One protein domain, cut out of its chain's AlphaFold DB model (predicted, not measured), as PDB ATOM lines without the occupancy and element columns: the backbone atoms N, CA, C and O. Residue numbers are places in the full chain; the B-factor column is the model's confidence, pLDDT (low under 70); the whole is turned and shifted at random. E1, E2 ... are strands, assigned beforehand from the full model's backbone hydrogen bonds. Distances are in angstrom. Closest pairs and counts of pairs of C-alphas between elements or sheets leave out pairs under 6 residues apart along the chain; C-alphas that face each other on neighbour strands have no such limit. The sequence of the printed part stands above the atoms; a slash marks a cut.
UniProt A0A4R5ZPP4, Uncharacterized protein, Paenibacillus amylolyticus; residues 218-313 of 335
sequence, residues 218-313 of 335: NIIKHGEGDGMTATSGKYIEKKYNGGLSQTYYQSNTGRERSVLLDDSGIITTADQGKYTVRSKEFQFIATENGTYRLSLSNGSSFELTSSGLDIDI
ATOM      1  N   ASN A 218      22.257  40.646  94.832       68.56
ATOM      2  CA  ASN A 218      20.837  40.796  95.211       68.56
ATOM      3  C   ASN A 218      19.888  39.913  94.380       68.56
ATOM      4  O   ASN A 218      18.679  39.924  94.606       68.56
ATOM      5  N   ILE A 219      20.434  39.230  93.371       76.50
ATOM      6  CA  ILE A 219      19.744  38.312  92.488       76.50
ATOM      7  C   ILE A 219      20.468  36.972  92.553       76.50
ATOM      8  O   ILE A 219      21.584  36.856  92.046       76.50
ATOM      9  N   ILE A 220      19.821  35.957  93.112       82.44
ATOM     10  CA  ILE A 220      20.300  34.576  93.054       82.44
ATOM     11  C   ILE A 220      19.601  33.902  91.874       82.44
ATOM     12  O   ILE A 220      18.382  33.991  91.736       82.44
ATOM     13  N   LYS A 221      20.368  33.252  90.996       84.50
ATOM     14  CA  LYS A 221      19.836  32.499  89.852       84.50
ATOM     15  C   LYS A 221      20.200  31.031  89.998       84.50
ATOM     16  O   LYS A 221      21.358  30.712  90.247       84.50
ATOM     17  N   HIS A 222      19.226  30.155  89.797       84.31
ATOM     18  CA  HIS A 222      19.416  28.710  89.771       84.31
ATOM     19  C   HIS A 222      18.905  28.138  88.442       84.31
ATOM     20  O   HIS A 222      17.851  28.549  87.954       84.31
ATOM     21  N   GLY A 223      19.643  27.173  87.888       81.44
ATOM     22  CA  GLY A 223      19.351  26.534  86.601       81.44
ATOM     23  C   GLY A 223      20.049  27.207  85.413       81.44
ATOM     24  O   GLY A 223      20.141  28.431  85.335       81.44
ATOM     25  N   GLU A 224      20.538  26.393  84.475       81.06
ATOM     26  CA  GLU A 224      21.174  26.849  83.224       81.06
ATOM     27  C   GLU A 224      20.144  27.405  82.224       81.06
ATOM     28  O   GLU A 224      20.459  28.231  81.362       81.06
ATOM     29  N   GLY A 225      18.878  27.033  82.419       83.88
ATOM     30  CA  GLY A 225      17.789  27.231  81.475       83.88
ATOM     31  C   GLY A 225      17.797  26.198  80.355       83.88
ATOM     32  O   GLY A 225      18.733  25.422  80.209       83.88
ATOM     33  N   ASP A 226      16.729  26.186  79.566       83.12
ATOM     34  CA  ASP A 226      16.542  25.239  78.455       83.12
ATOM     35  C   ASP A 226      16.608  25.902  77.068       83.12
ATOM     36  O   ASP A 226      16.339  25.266  76.053       83.12
ATOM     37  N   GLY A 227      16.970  27.187  77.020       80.50
ATOM     38  CA  GLY A 227      17.193  27.936  75.782       80.50
ATOM     39  C   GLY A 227      15.928  28.383  75.043       80.50
ATOM     40  O   GLY A 227      16.051  29.069  74.030       80.50
ATOM     41  N   MET A 228      14.727  28.058  75.534       83.56
ATOM     42  CA  MET A 228      13.471  28.431  74.867       83.56
ATOM     43  C   MET A 228      13.119  29.914  75.028       83.56
ATOM     44  O   MET A 228      12.615  30.545  74.100       83.56
ATOM     45  N   THR A 229      13.419  30.502  76.185       83.50
ATOM     46  CA  THR A 229      13.425  31.949  76.412       83.50
ATOM     47  C   THR A 229      14.673  32.339  77.207       83.50
ATOM     48  O   THR A 229      15.418  31.492  77.704       83.50
ATOM     49  N   ALA A 230      14.909  33.642  77.384       80.25
ATOM     50  CA  ALA A 230      16.018  34.124  78.210       80.25
ATOM     51  C   ALA A 230      15.952  33.614  79.670       80.25
ATOM     52  O   ALA A 230      16.986  33.519  80.347       80.25
ATOM     53  N   THR A 231      14.752  33.285  80.155       83.50
ATOM     54  CA  THR A 231      14.475  32.933  81.553       83.50
ATOM     55  C   THR A 231      13.921  31.522  81.750       83.50
ATOM     56  O   THR A 231      13.908  31.067  82.888       83.50
ATOM     57  N   SER A 232      13.491  30.816  80.702       87.62
ATOM     58  CA  SER A 232      12.864  29.492  80.815       87.62
ATOM     59  C   SER A 232      13.784  28.464  81.477       87.62
ATOM     60  O   SER A 232      14.987  28.417  81.216       87.62
ATOM     61  N   GLY A 233      13.211  27.655  82.373       87.69
ATOM     62  CA  GLY A 233      13.948  26.652  83.143       87.69
ATOM     63  C   GLY A 233      14.860  27.243  84.223       87.69
ATOM     64  O   GLY A 233      15.796  26.572  84.656       87.69
ATOM     65  N   LYS A 234      14.625  28.494  84.644       91.38
ATOM     66  CA  LYS A 234      15.427  29.175  85.670       91.38
ATOM     67  C   LYS A 234      14.570  29.605  86.850       91.38
ATOM     68  O   LYS A 234      13.448  30.088  86.689       91.38
ATOM     69  N   TYR A 235      15.147  29.477  88.037       93.19
ATOM     70  CA  TYR A 235      14.673  30.119  89.254       93.19
ATOM     71  C   TYR A 235      15.489  31.387  89.518       93.19
ATOM     72  O   TYR A 235      16.706  31.410  89.327       93.19
ATOM     73  N   ILE A 236      14.807  32.446  89.940       91.75
ATOM     74  CA  ILE A 236      15.364  33.759  90.231       91.75
ATOM     75  C   ILE A 236      14.799  34.231  91.568       91.75
ATOM     76  O   ILE A 236      13.593  34.416  91.708       91.75
ATOM     77  N   GLU A 237      15.681  34.490  92.523       93.12
ATOM     78  CA  GLU A 237      15.362  35.200  93.758       93.12
ATOM     79  C   GLU A 237      15.925  36.614  93.678       93.12
ATOM     80  O   GLU A 237      17.083  36.785  93.306       93.12
ATOM     81  N   LYS A 238      15.130  37.630  94.012       90.69
ATOM     82  CA  LYS A 238      15.533  39.038  93.964       90.69
ATOM     83  C   LYS A 238      15.098  39.774  95.225       90.69
ATOM     84  O   LYS A 238      13.904  40.008  95.416       90.69
ATOM     85  N   LYS A 239      16.062  40.233  96.031       87.06
ATOM     86  CA  LYS A 239      15.806  41.197  97.114       87.06
ATOM     87  C   LYS A 239      15.810  42.617  96.549       87.06
ATOM     88  O   LYS A 239      16.744  43.017  95.854       87.06
ATOM     89  N   TYR A 240      14.783  43.393  96.874       83.38
ATOM     90  CA  TYR A 240      14.699  44.820  96.564       83.38
ATOM     91  C   TYR A 240      14.260  45.609  97.806       83.38
ATOM     92  O   TYR A 240      13.962  45.023  98.851       83.38
ATOM     93  N   ASN A 241      14.303  46.940  97.745       80.44
ATOM     94  CA  ASN A 241      13.801  47.756  98.848       80.44
ATOM     95  C   ASN A 241      12.280  47.572  98.961       80.44
ATOM     96  O   ASN A 241      11.593  47.766  97.965       80.44
ATOM     97  N   GLY A 242      11.784  47.181 100.131       87.25
ATOM     98  CA  GLY A 242      10.360  46.910 100.355       87.25
ATOM     99  C   GLY A 242       9.881  45.489 100.043       87.25
ATOM    100  O   GLY A 242       8.710  45.200 100.230       87.25
ATOM    101  N   GLY A 243      10.746  44.569  99.590       92.19
ATOM    102  CA  GLY A 243      10.279  43.196  99.362       92.19
ATOM    103  C   GLY A 243      11.307  42.171  98.888       92.19
ATOM    104  O   GLY A 243      12.509  42.448  98.781       92.19
ATOM    105  N   LEU A 244      10.826  40.954  98.647       93.81
ATOM    106  CA  LEU A 244      11.543  39.800  98.109       93.81
ATOM    107  C   LEU A 244      10.664  39.115  97.055       93.81
ATOM    108  O   LEU A 244       9.513  38.785  97.317       93.81
ATOM    109  N   SER A 245      11.223  38.867  95.873       94.81
ATOM    110  CA  SER A 245      10.565  38.095  94.815       94.81
ATOM    111  C   SER A 245      11.288  36.774  94.603       94.81
ATOM    112  O   SER A 245      12.504  36.761  94.411       94.81
ATOM    113  N   GLN A 246      10.540  35.675  94.604       97.06
ATOM    114  CA  GLN A 246      11.006  34.344  94.231       97.06
ATOM    115  C   GLN A 246      10.213  33.890  93.013       97.06
ATOM    116  O   GLN A 246       8.994  33.759  93.082       97.06
ATOM    117  N   THR A 247      10.887  33.681  91.887       96.19
ATOM    118  CA  THR A 247      10.242  33.398  90.603       96.19
ATOM    119  C   THR A 247      10.889  32.203  89.928       96.19
ATOM    120  O   THR A 247      12.088  32.196  89.683       96.19
ATOM    121  N   TYR A 248      10.087  31.214  89.558       95.19
ATOM    122  CA  TYR A 248      10.476  30.137  88.661       95.19
ATOM    123  C   TYR A 248       9.758  30.286  87.322       95.19
ATOM    124  O   TYR A 248       8.531  30.386  87.271       95.19
ATOM    125  N   TYR A 249      10.520  30.261  86.233       93.44
ATOM    126  CA  TYR A 249       9.978  30.246  84.881       93.44
ATOM    127  C   TYR A 249       9.937  28.810  84.366       93.44
ATOM    128  O   TYR A 249      10.974  28.164  84.207       93.44
ATOM    129  N   GLN A 250       8.729  28.318  84.091       91.50
ATOM    130  CA  GLN A 250       8.484  26.966  83.605       91.50
ATOM    131  C   GLN A 250       9.352  26.660  82.380       91.50
ATOM    132  O   GLN A 250       9.419  27.453  81.437       91.50
ATOM    133  N   SER A 251       9.973  25.483  82.378       88.38
ATOM    134  CA  SER A 251      10.682  24.972  81.211       88.38
ATOM    135  C   SER A 251       9.807  24.963  79.954       88.38
ATOM    136  O   SER A 251       8.602  24.706  80.012       88.38
ATOM    137  N   ASN A 252      10.429  25.219  78.810       86.81
ATOM    138  CA  ASN A 252       9.880  25.296  77.460       86.81
ATOM    139  C   ASN A 252       8.927  26.460  77.173       86.81
ATOM    140  O   ASN A 252       8.899  26.964  76.054       86.81
ATOM    141  N   THR A 253       8.129  26.877  78.154       85.94
ATOM    142  CA  THR A 253       7.070  27.878  77.966       85.94
ATOM    143  C   THR A 253       7.419  29.234  78.567       85.94
ATOM    144  O   THR A 253       6.814  30.232  78.187       85.94
ATOM    145  N   GLY A 254       8.355  29.282  79.522       89.12
ATOM    146  CA  GLY A 254       8.716  30.501  80.239       89.12
ATOM    147  C   GLY A 254       7.582  31.067  81.099       89.12
ATOM    148  O   GLY A 254       7.597  32.253  81.398       89.12
ATOM    149  N   ARG A 255       6.585  30.259  81.479       92.75
ATOM    150  CA  ARG A 255       5.450  30.722  82.295       92.75
ATOM    151  C   ARG A 255       5.825  30.893  83.757       92.75
ATOM    152  O   ARG A 255       6.563  30.085  84.315       92.75
ATOM    153  N   GLU A 256       5.261  31.908  84.391       94.88
ATOM    154  CA  GLU A 256       5.664  32.334  85.727       94.88
ATOM    155  C   GLU A 256       5.026  31.500  86.848       94.88
ATOM    156  O   GLU A 256       3.812  31.265  86.881       94.88
ATOM    157  N   ARG A 257       5.848  31.074  87.808       95.62
ATOM    158  CA  ARG A 257       5.443  30.630  89.145       95.62
ATOM    159  C   ARG A 257       6.170  31.505  90.148       95.62
ATOM    160  O   ARG A 257       7.395  31.445  90.202       95.62
ATOM    161  N   SER A 258       5.452  32.312  90.916       96.62
ATOM    162  CA  SER A 258       6.107  33.274  91.799       96.62
ATOM    163  C   SER A 258       5.460  33.386  93.167       96.62
ATOM    164  O   SER A 258       4.273  33.106  93.354       96.62
ATOM    165  N   VAL A 259       6.295  33.788  94.121       97.56
ATOM    166  CA  VAL A 259       5.917  34.280  95.439       97.56
ATOM    167  C   VAL A 259       6.547  35.660  95.587       97.56
ATOM    168  O   VAL A 259       7.767  35.814  95.492       97.56
ATOM    169  N   LEU A 260       5.706  36.668  95.792       96.38
ATOM    170  CA  LEU A 260       6.105  38.030  96.105       96.38
ATOM    171  C   LEU A 260       5.814  38.288  97.580       96.38
ATOM    172  O   LEU A 260       4.667  38.165  98.007       96.38
ATOM    173  N   LEU A 261       6.854  38.626  98.336       96.50
ATOM    174  CA  LEU A 261       6.779  39.033  99.735       96.50
ATOM    175  C   LEU A 261       7.085  40.530  99.786       96.50
ATOM    176  O   LEU A 261       8.253  40.917  99.747       96.50
ATOM    177  N   ASP A 262       6.052  41.358  99.802       94.62
ATOM    178  CA  ASP A 262       6.166  42.816  99.839       94.62
ATOM    179  C   ASP A 262       5.767  43.335 101.227       94.62
ATOM    180  O   ASP A 262       5.016  42.675 101.950       94.62
ATOM    181  N   ASP A 263       6.216  44.531 101.600       92.69
ATOM    182  CA  ASP A 263       5.855  45.153 102.883       92.69
ATOM    183  C   ASP A 263       4.330  45.357 103.006       92.69
ATOM    184  O   ASP A 263       3.787  45.437 104.107       92.69
ATOM    185  N   SER A 264       3.626  45.408 101.867       93.44
ATOM    186  CA  SER A 264       2.164  45.544 101.792       93.44
ATOM    187  C   SER A 264       1.400  44.212 101.756       93.44
ATOM    188  O   SER A 264       0.170  44.226 101.815       93.44
ATOM    189  N   GLY A 265       2.074  43.062 101.630       94.31
ATOM    190  CA  GLY A 265       1.409  41.757 101.608       94.31
ATOM    191  C   GLY A 265       2.116  40.674 100.793       94.31
ATOM    192  O   GLY A 265       3.254  40.817 100.353       94.31
ATOM    193  N   ILE A 266       1.413  39.557 100.591       96.81
ATOM    194  CA  ILE A 266       1.930  38.377  99.887       96.81
ATOM    195  C   ILE A 266       1.082  38.098  98.649       96.81
ATOM    196  O   ILE A 266      -0.142  38.008  98.739       96.81
ATOM    197  N   ILE A 267       1.737  37.897  97.505       96.25
ATOM    198  CA  ILE A 267       1.090  37.491  96.251       96.25
ATOM    199  C   ILE A 267       1.723  36.187  95.772       96.25
ATOM    200  O   ILE A 267       2.945  36.050  95.758       96.25
ATOM    201  N   THR A 268       0.894  35.224  95.362       96.94
ATOM    202  CA  THR A 268       1.366  33.982  94.731       96.94
ATOM    203  C   THR A 268       0.731  33.814  93.357       96.94
ATOM    204  O   THR A 268      -0.472  34.024  93.208       96.94
ATOM    205  N   THR A 269       1.530  33.419  92.365       96.50
ATOM    206  CA  THR A 269       1.107  33.337  90.958       96.50
ATOM    207  C   THR A 269       1.386  31.956  90.379       96.50
ATOM    208  O   THR A 269       2.461  31.384  90.578       96.50
ATOM    209  N   ALA A 270       0.429  31.430  89.609       95.94
ATOM    210  CA  ALA A 270       0.577  30.198  88.840       95.94
ATOM    211  C   ALA A 270       0.029  30.352  87.412       95.94
ATOM    212  O   ALA A 270      -1.039  29.836  87.089       95.94
ATOM    213  N   ASP A 271       0.763  31.048  86.542       94.56
ATOM    214  CA  ASP A 271       0.303  31.371  85.184       94.56
ATOM    215  C   ASP A 271      -0.036  30.125  84.336       94.56
ATOM    216  O   ASP A 271       0.817  29.268  84.059       94.56
ATOM    217  N   GLN A 272      -1.310  30.009  83.947       91.19
ATOM    218  CA  GLN A 272      -1.896  28.848  83.258       91.19
ATOM    219  C   GLN A 272      -1.570  27.500  83.931       91.19
ATOM    220  O   GLN A 272      -1.491  26.459  83.277       91.19
ATOM    221  N   GLY A 273      -1.312  27.523  85.240       88.75
ATOM    222  CA  GLY A 273      -0.987  26.364  86.053       88.75
ATOM    223  C   GLY A 273      -2.077  26.070  87.068       88.75
ATOM    224  O   GLY A 273      -2.842  26.941  87.471       88.75
ATOM    225  N   LYS A 274      -2.117  24.824  87.540       93.31
ATOM    226  CA  LYS A 274      -2.938  24.468  88.694       93.31
ATOM    227  C   LYS A 274      -2.245  24.938  89.973       93.31
ATOM    228  O   LYS A 274      -1.121  24.522  90.243       93.31
ATOM    229  N   TYR A 275      -2.942  25.727  90.784       93.69
ATOM    230  CA  TYR A 275      -2.541  26.004  92.161       93.69
ATOM    231  C   TYR A 275      -3.139  24.938  93.089       93.69
ATOM    232  O   TYR A 275      -4.312  24.586  92.973       93.69
ATOM    233  N   THR A 276      -2.333  24.326  93.956       93.81
ATOM    234  CA  THR A 276      -2.795  23.284  94.889       93.81
ATOM    235  C   THR A 276      -2.096  23.450  96.225       93.81
ATOM    236  O   THR A 276      -0.873  23.381  96.287       93.81
ATOM    237  N   VAL A 277      -2.882  23.591  97.291       92.12
ATOM    238  CA  VAL A 277      -2.399  23.620  98.676       92.12
ATOM    239  C   VAL A 277      -2.850  22.339  99.368       92.12
ATOM    240  O   VAL A 277      -3.986  21.899  99.184       92.12
ATOM    241  N   ARG A 278      -1.952  21.694 100.117       93.56
ATOM    242  CA  ARG A 278      -2.231  20.448 100.845       93.56
ATOM    243  C   ARG A 278      -1.742  20.585 102.276       93.56
ATOM    244  O   ARG A 278      -0.585  20.925 102.491       93.56
ATOM    245  N   SER A 279      -2.611  20.281 103.229       93.69
ATOM    246  CA  SER A 279      -2.274  20.220 104.648       93.69
ATOM    247  C   SER A 279      -3.175  19.206 105.348       93.69
ATOM    248  O   SER A 279      -4.258  18.897 104.849       93.69
ATOM    249  N   LYS A 280      -2.730  18.691 106.500       95.38
ATOM    250  CA  LYS A 280      -3.569  17.882 107.396       95.38
ATOM    251  C   LYS A 280      -4.721  18.720 107.963       95.38
ATOM    252  O   LYS A 280      -5.848  18.248 108.027       95.38
ATOM    253  N   GLU A 281      -4.424  19.964 108.328       94.19
ATOM    254  CA  GLU A 281      -5.376  20.970 108.804       94.19
ATOM    255  C   GLU A 281      -5.103  22.279 108.062       94.19
ATOM    256  O   GLU A 281      -3.947  22.671 107.890       94.19
ATOM    257  N   PHE A 282      -6.149  22.939 107.571       93.00
ATOM    258  CA  PHE A 282      -6.001  24.126 106.735       93.00
ATOM    259  C   PHE A 282      -7.060  25.169 107.074       93.00
ATOM    260  O   PHE A 282      -8.246  24.846 107.129       93.00
ATOM    261  N   GLN A 283      -6.625  26.405 107.310       91.94
ATOM    262  CA  GLN A 283      -7.487  27.512 107.714       91.94
ATOM    263  C   GLN A 283      -7.026  28.806 107.040       91.94
ATOM    264  O   GLN A 283      -5.833  29.101 107.007       91.94
ATOM    265  N   PHE A 284      -7.988  29.587 106.550       90.94
ATOM    266  CA  PHE A 284      -7.808  30.999 106.226       90.94
ATOM    267  C   PHE A 284      -8.602  31.813 107.241       90.94
ATOM    268  O   PHE A 284      -9.799  31.584 107.408       90.94
ATOM    269  N   ILE A 285      -7.937  32.738 107.928       92.00
ATOM    270  CA  ILE A 285      -8.543  33.550 108.984       92.00
ATOM    271  C   ILE A 285      -8.347  35.016 108.611       92.00
ATOM    272  O   ILE A 285      -7.214  35.478 108.505       92.00
ATOM    273  N   ALA A 286      -9.450  35.735 108.406       91.62
ATOM    274  CA  ALA A 286      -9.451  37.186 108.269       91.62
ATOM    275  C   ALA A 286      -9.769  37.813 109.637       91.62
ATOM    276  O   ALA A 286     -10.770  37.463 110.262       91.62
ATOM    277  N   THR A 287      -8.909  38.708 110.120       92.19
ATOM    278  CA  THR A 287      -9.034  39.385 111.423       92.19
ATOM    279  C   THR A 287      -9.326  40.875 111.240       92.19
ATOM    280  O   THR A 287      -9.190  41.391 110.137       92.19
ATOM    281  N   GLU A 288      -9.726  41.575 112.308       89.75
ATOM    282  CA  GLU A 288      -9.838  43.050 112.334       89.75
ATOM    283  C   GLU A 288     -10.727  43.651 111.224       89.75
ATOM    284  O   GLU A 288     -10.324  44.559 110.506       89.75
ATOM    285  N   ASN A 289     -11.955  43.140 111.068       89.69
ATOM    286  CA  ASN A 289     -12.859  43.494 109.955       89.69
ATOM    287  C   ASN A 289     -12.299  43.165 108.557       89.69
ATOM    288  O   ASN A 289     -12.758  43.710 107.554       89.69
ATOM    289  N   GLY A 290     -11.326  42.257 108.479       91.25
ATOM    290  CA  GLY A 290     -10.827  41.711 107.228       91.25
ATOM    291  C   GLY A 290     -11.904  40.958 106.444       91.25
ATOM    292  O   GLY A 290     -12.920  40.517 106.979       91.25
ATOM    293  N   THR A 291     -11.658  40.801 105.148       94.69
ATOM    294  CA  THR A 291     -12.580  40.163 104.203       94.69
ATOM    295  C   THR A 291     -11.967  38.882 103.653       94.69
ATOM    296  O   THR A 291     -10.808  38.877 103.237       94.69
ATOM    297  N   TYR A 292     -12.747  37.803 103.612       95.62
ATOM    298  CA  TYR A 292     -12.387  36.576 102.908       95.62
ATOM    299  C   TYR A 292     -13.140  36.513 101.580       95.62
ATOM    300  O   TYR A 292     -14.362  36.383 101.567       95.62
ATOM    301  N   ARG A 293     -12.415  36.599 100.459       96.00
ATOM    302  CA  ARG A 293     -13.004  36.676  99.117       96.00
ATOM    303  C   ARG A 293     -12.427  35.618  98.184       96.00
ATOM    304  O   ARG A 293     -11.212  35.465  98.077       96.00
ATOM    305  N   LEU A 294     -13.311  34.944  97.456       95.88
ATOM    306  CA  LEU A 294     -12.994  34.112  96.299       95.88
ATOM    307  C   LEU A 294     -13.673  34.725  95.074       95.88
ATOM    308  O   LEU A 294     -14.883  34.934  95.084       95.88
ATOM    309  N   SER A 295     -12.910  35.001  94.019       95.81
ATOM    310  CA  SER A 295     -13.427  35.649  92.809       95.81
ATOM    311  C   SER A 295     -12.915  34.968  91.549       95.81
ATOM    312  O   SER A 295     -11.799  34.447  91.513       95.81
ATOM    313  N   LEU A 296     -13.738  34.995  90.507       95.12
ATOM    314  CA  LEU A 296     -13.419  34.506  89.172       95.12
ATOM    315  C   LEU A 296     -13.372  35.675  88.181       95.12
ATOM    316  O   LEU A 296     -14.027  36.698  88.364       95.12
ATOM    317  N   SER A 297     -12.617  35.514  87.092       93.62
ATOM    318  CA  SER A 297     -12.472  36.547  86.053       93.62
ATOM    319  C   SER A 297     -13.769  36.866  85.304       93.62
ATOM    320  O   SER A 297     -13.866  37.920  84.684       93.62
ATOM    321  N   ASN A 298     -14.770  35.983  85.366       95.06
ATOM    322  CA  ASN A 298     -16.097  36.220  84.796       95.06
ATOM    323  C   ASN A 298     -16.993  37.092  85.698       95.06
ATOM    324  O   ASN A 298     -18.143  37.322  85.339       95.06
ATOM    325  N   GLY A 299     -16.495  37.534  86.858       94.50
ATOM    326  CA  GLY A 299     -17.209  38.400  87.793       94.50
ATOM    327  C   GLY A 299     -17.913  37.676  88.941       94.50
ATOM    328  O   GLY A 299     -18.322  38.344  89.881       94.50
ATOM    329  N   SER A 300     -18.020  36.341  88.929       97.00
ATOM    330  CA  SER A 300     -18.601  35.618  90.068       97.00
ATOM    331  C   SER A 300     -17.730  35.760  91.325       97.00
ATOM    332  O   SER A 300     -16.503  35.617  91.253       97.00
ATOM    333  N   SER A 301     -18.357  35.952  92.486       97.38
ATOM    334  CA  SER A 301     -17.681  36.101  93.775       97.38
ATOM    335  C   SER A 301     -18.410  35.439  94.943       97.38
ATOM    336  O   SER A 301     -19.636  35.401  95.011       97.38
ATOM    337  N   PHE A 302     -17.615  34.968  95.899       97.38
ATOM    338  CA  PHE A 302     -18.021  34.581  97.245       97.38
ATOM    339  C   PHE A 302     -17.236  35.452  98.223       97.38
ATOM    340  O   PHE A 302     -16.003  35.432  98.201       97.38
ATOM    341  N   GLU A 303     -17.927  36.203  99.070       96.75
ATOM    342  CA  GLU A 303     -17.314  37.134 100.009       96.75
ATOM    343  C   GLU A 303     -17.903  36.984 101.408       96.75
ATOM    344  O   GLU A 303     -19.110  37.076 101.600       96.75
ATOM    345  N   LEU A 304     -17.040  36.784 102.400       96.06
ATOM    346  CA  LEU A 304     -17.400  36.768 103.809       96.06
ATOM    347  C   LEU A 304     -16.724  37.944 104.518       96.06
ATOM    348  O   LEU A 304     -15.493  38.055 104.523       96.06
ATOM    349  N   THR A 305     -17.536  38.795 105.137       94.38
ATOM    350  CA  THR A 305     -17.115  39.962 105.924       94.38
ATOM    351  C   THR A 305     -17.603  39.837 107.369       94.38
ATOM    352  O   THR A 305     -18.286  38.878 107.735       94.38
ATOM    353  N   SER A 306     -17.289  40.823 108.214       92.50
ATOM    354  CA  SER A 306     -17.844  40.894 109.572       92.50
ATOM    355  C   SER A 306     -19.350  41.190 109.602       92.50
ATOM    356  O   SER A 306     -19.989  40.933 110.621       92.50
ATOM    357  N   SER A 307     -19.929  41.698 108.508       92.88
ATOM    358  CA  SER A 307     -21.357  42.022 108.407       92.88
ATOM    359  C   SER A 307     -22.207  40.918 107.779       92.88
ATOM    360  O   SER A 307     -23.425  40.936 107.948       92.88
ATOM    361  N   GLY A 308     -21.608  39.957 107.068       92.62
ATOM    362  CA  GLY A 308     -22.363  38.879 106.434       92.62
ATOM    363  C   GLY A 308     -21.628  38.163 105.305       92.62
ATOM    364  O   GLY A 308     -20.425  38.328 105.112       92.62
ATOM    365  N   LEU A 309     -22.388  37.334 104.588       94.88
ATOM    366  CA  LEU A 309     -21.960  36.580 103.413       94.88
ATOM    367  C   LEU A 309     -22.671  37.127 102.173       94.88
ATOM    368  O   LEU A 309     -23.899  37.073 102.112       94.88
ATOM    369  N   ASP A 310     -21.890  37.537 101.179       95.88
ATOM    370  CA  ASP A 310     -22.359  37.962  99.863       95.88
ATOM    371  C   ASP A 310     -21.915  36.953  98.794       95.88
ATOM    372  O   ASP A 310     -20.745  36.564  98.703       95.88
ATOM    373  N   ILE A 311     -22.868  36.494  97.980       96.25
ATOM    374  CA  ILE A 311     -22.629  35.559  96.876       96.25
ATOM    375  C   ILE A 311     -23.248  36.147  95.607       96.25
ATOM    376  O   ILE A 311     -24.465  36.290  95.523       96.25
ATOM    377  N   ASP A 312     -22.411  36.423  94.607       95.69
ATOM    378  CA  ASP A 312     -22.818  36.875  93.270       95.69
ATOM    379  C   ASP A 312     -22.310  35.867  92.236       95.69
ATOM    380  O   ASP A 312     -21.108  35.616  92.131       95.69
ATOM    381  N   ILE A 313     -23.225  35.243  91.492       96.25
ATOM    382  CA  ILE A 313     -22.901  34.206  90.514       96.25
ATOM    383  C   ILE A 313     -23.409  34.619  89.137       96.25
ATOM    384  O   ILE A 313     -24.608  34.622  88.865       96.25
TER     385      ILE A 313
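What this domain is: This is residues 218 to 313 of the 335 residues of an uncharacterized protein of Paenibacillus amylolyticus (UniProt A0A4R5ZPP4). Two single-layer sheets stand in a row along the longest axis, a slab of five strands, E1 to E5, and a smaller one of three, E6 to E8, with a gap between E5 and E6. The long link across this gap loops out to one side, where residues 276 to 283 stick out. The printed part has 96 residues, with eight named strands and no named helix; the sheets, E1 E2 E3 E4 E5 and E6 E7 E8, are antiparallel meanders, each strand the neighbour of the one before. The class is all strand, though named strands hold 43 of the 96 residues, under half; the whole is loose, with a radius of gyration of the C-alphas of 17.4 A and spans of 51 by 31 by 29 A.

How they stand to each other: E1, residues 219 to 222, and E2, residues 234 to 240, form an antiparallel hairpin; N 220 and O 237, 2.9 A apart, are within hydrogen-bond range. E3, residues 243 to 249, forms a hairpin with E2, with N 238 and O 245 at 2.8 A. E4, residues 256 to 262, pairs with E3 through N 246 and O 259, 2.9 A. E5, residues 265 to 270, is an edge strand, with N 260 of E4 and O 267 at 2.8 A. E6, residues 292 to 295, is apart from E5. E7, residues 301 to 304, has N 302 2.9 A from O 294 of E6. E8, residues 309 to 312, has N 310 2.8 A from O 303 of E7.

Where its parts are: E1 begins at C-alpha 219 (19.744, 38.312, 92.488) and is 10.0 A long. E2 measures 19.1 A, E3 19.4 A, E4 17.6 A and E5 17.2 A. E6 measures 10.2 A, E7 10.1 A and E8 10.2 A, ending at C-alpha 312 (-22.818, 36.875, 93.270).

The domain as a whole: The C-alphas of Gly 227 and Ser 307, the two farthest apart, are 52.4 A apart. The printed part has no cut. The links E1 to E2 and E5 to E6 are long. Residue 218 is under pLDDT 70.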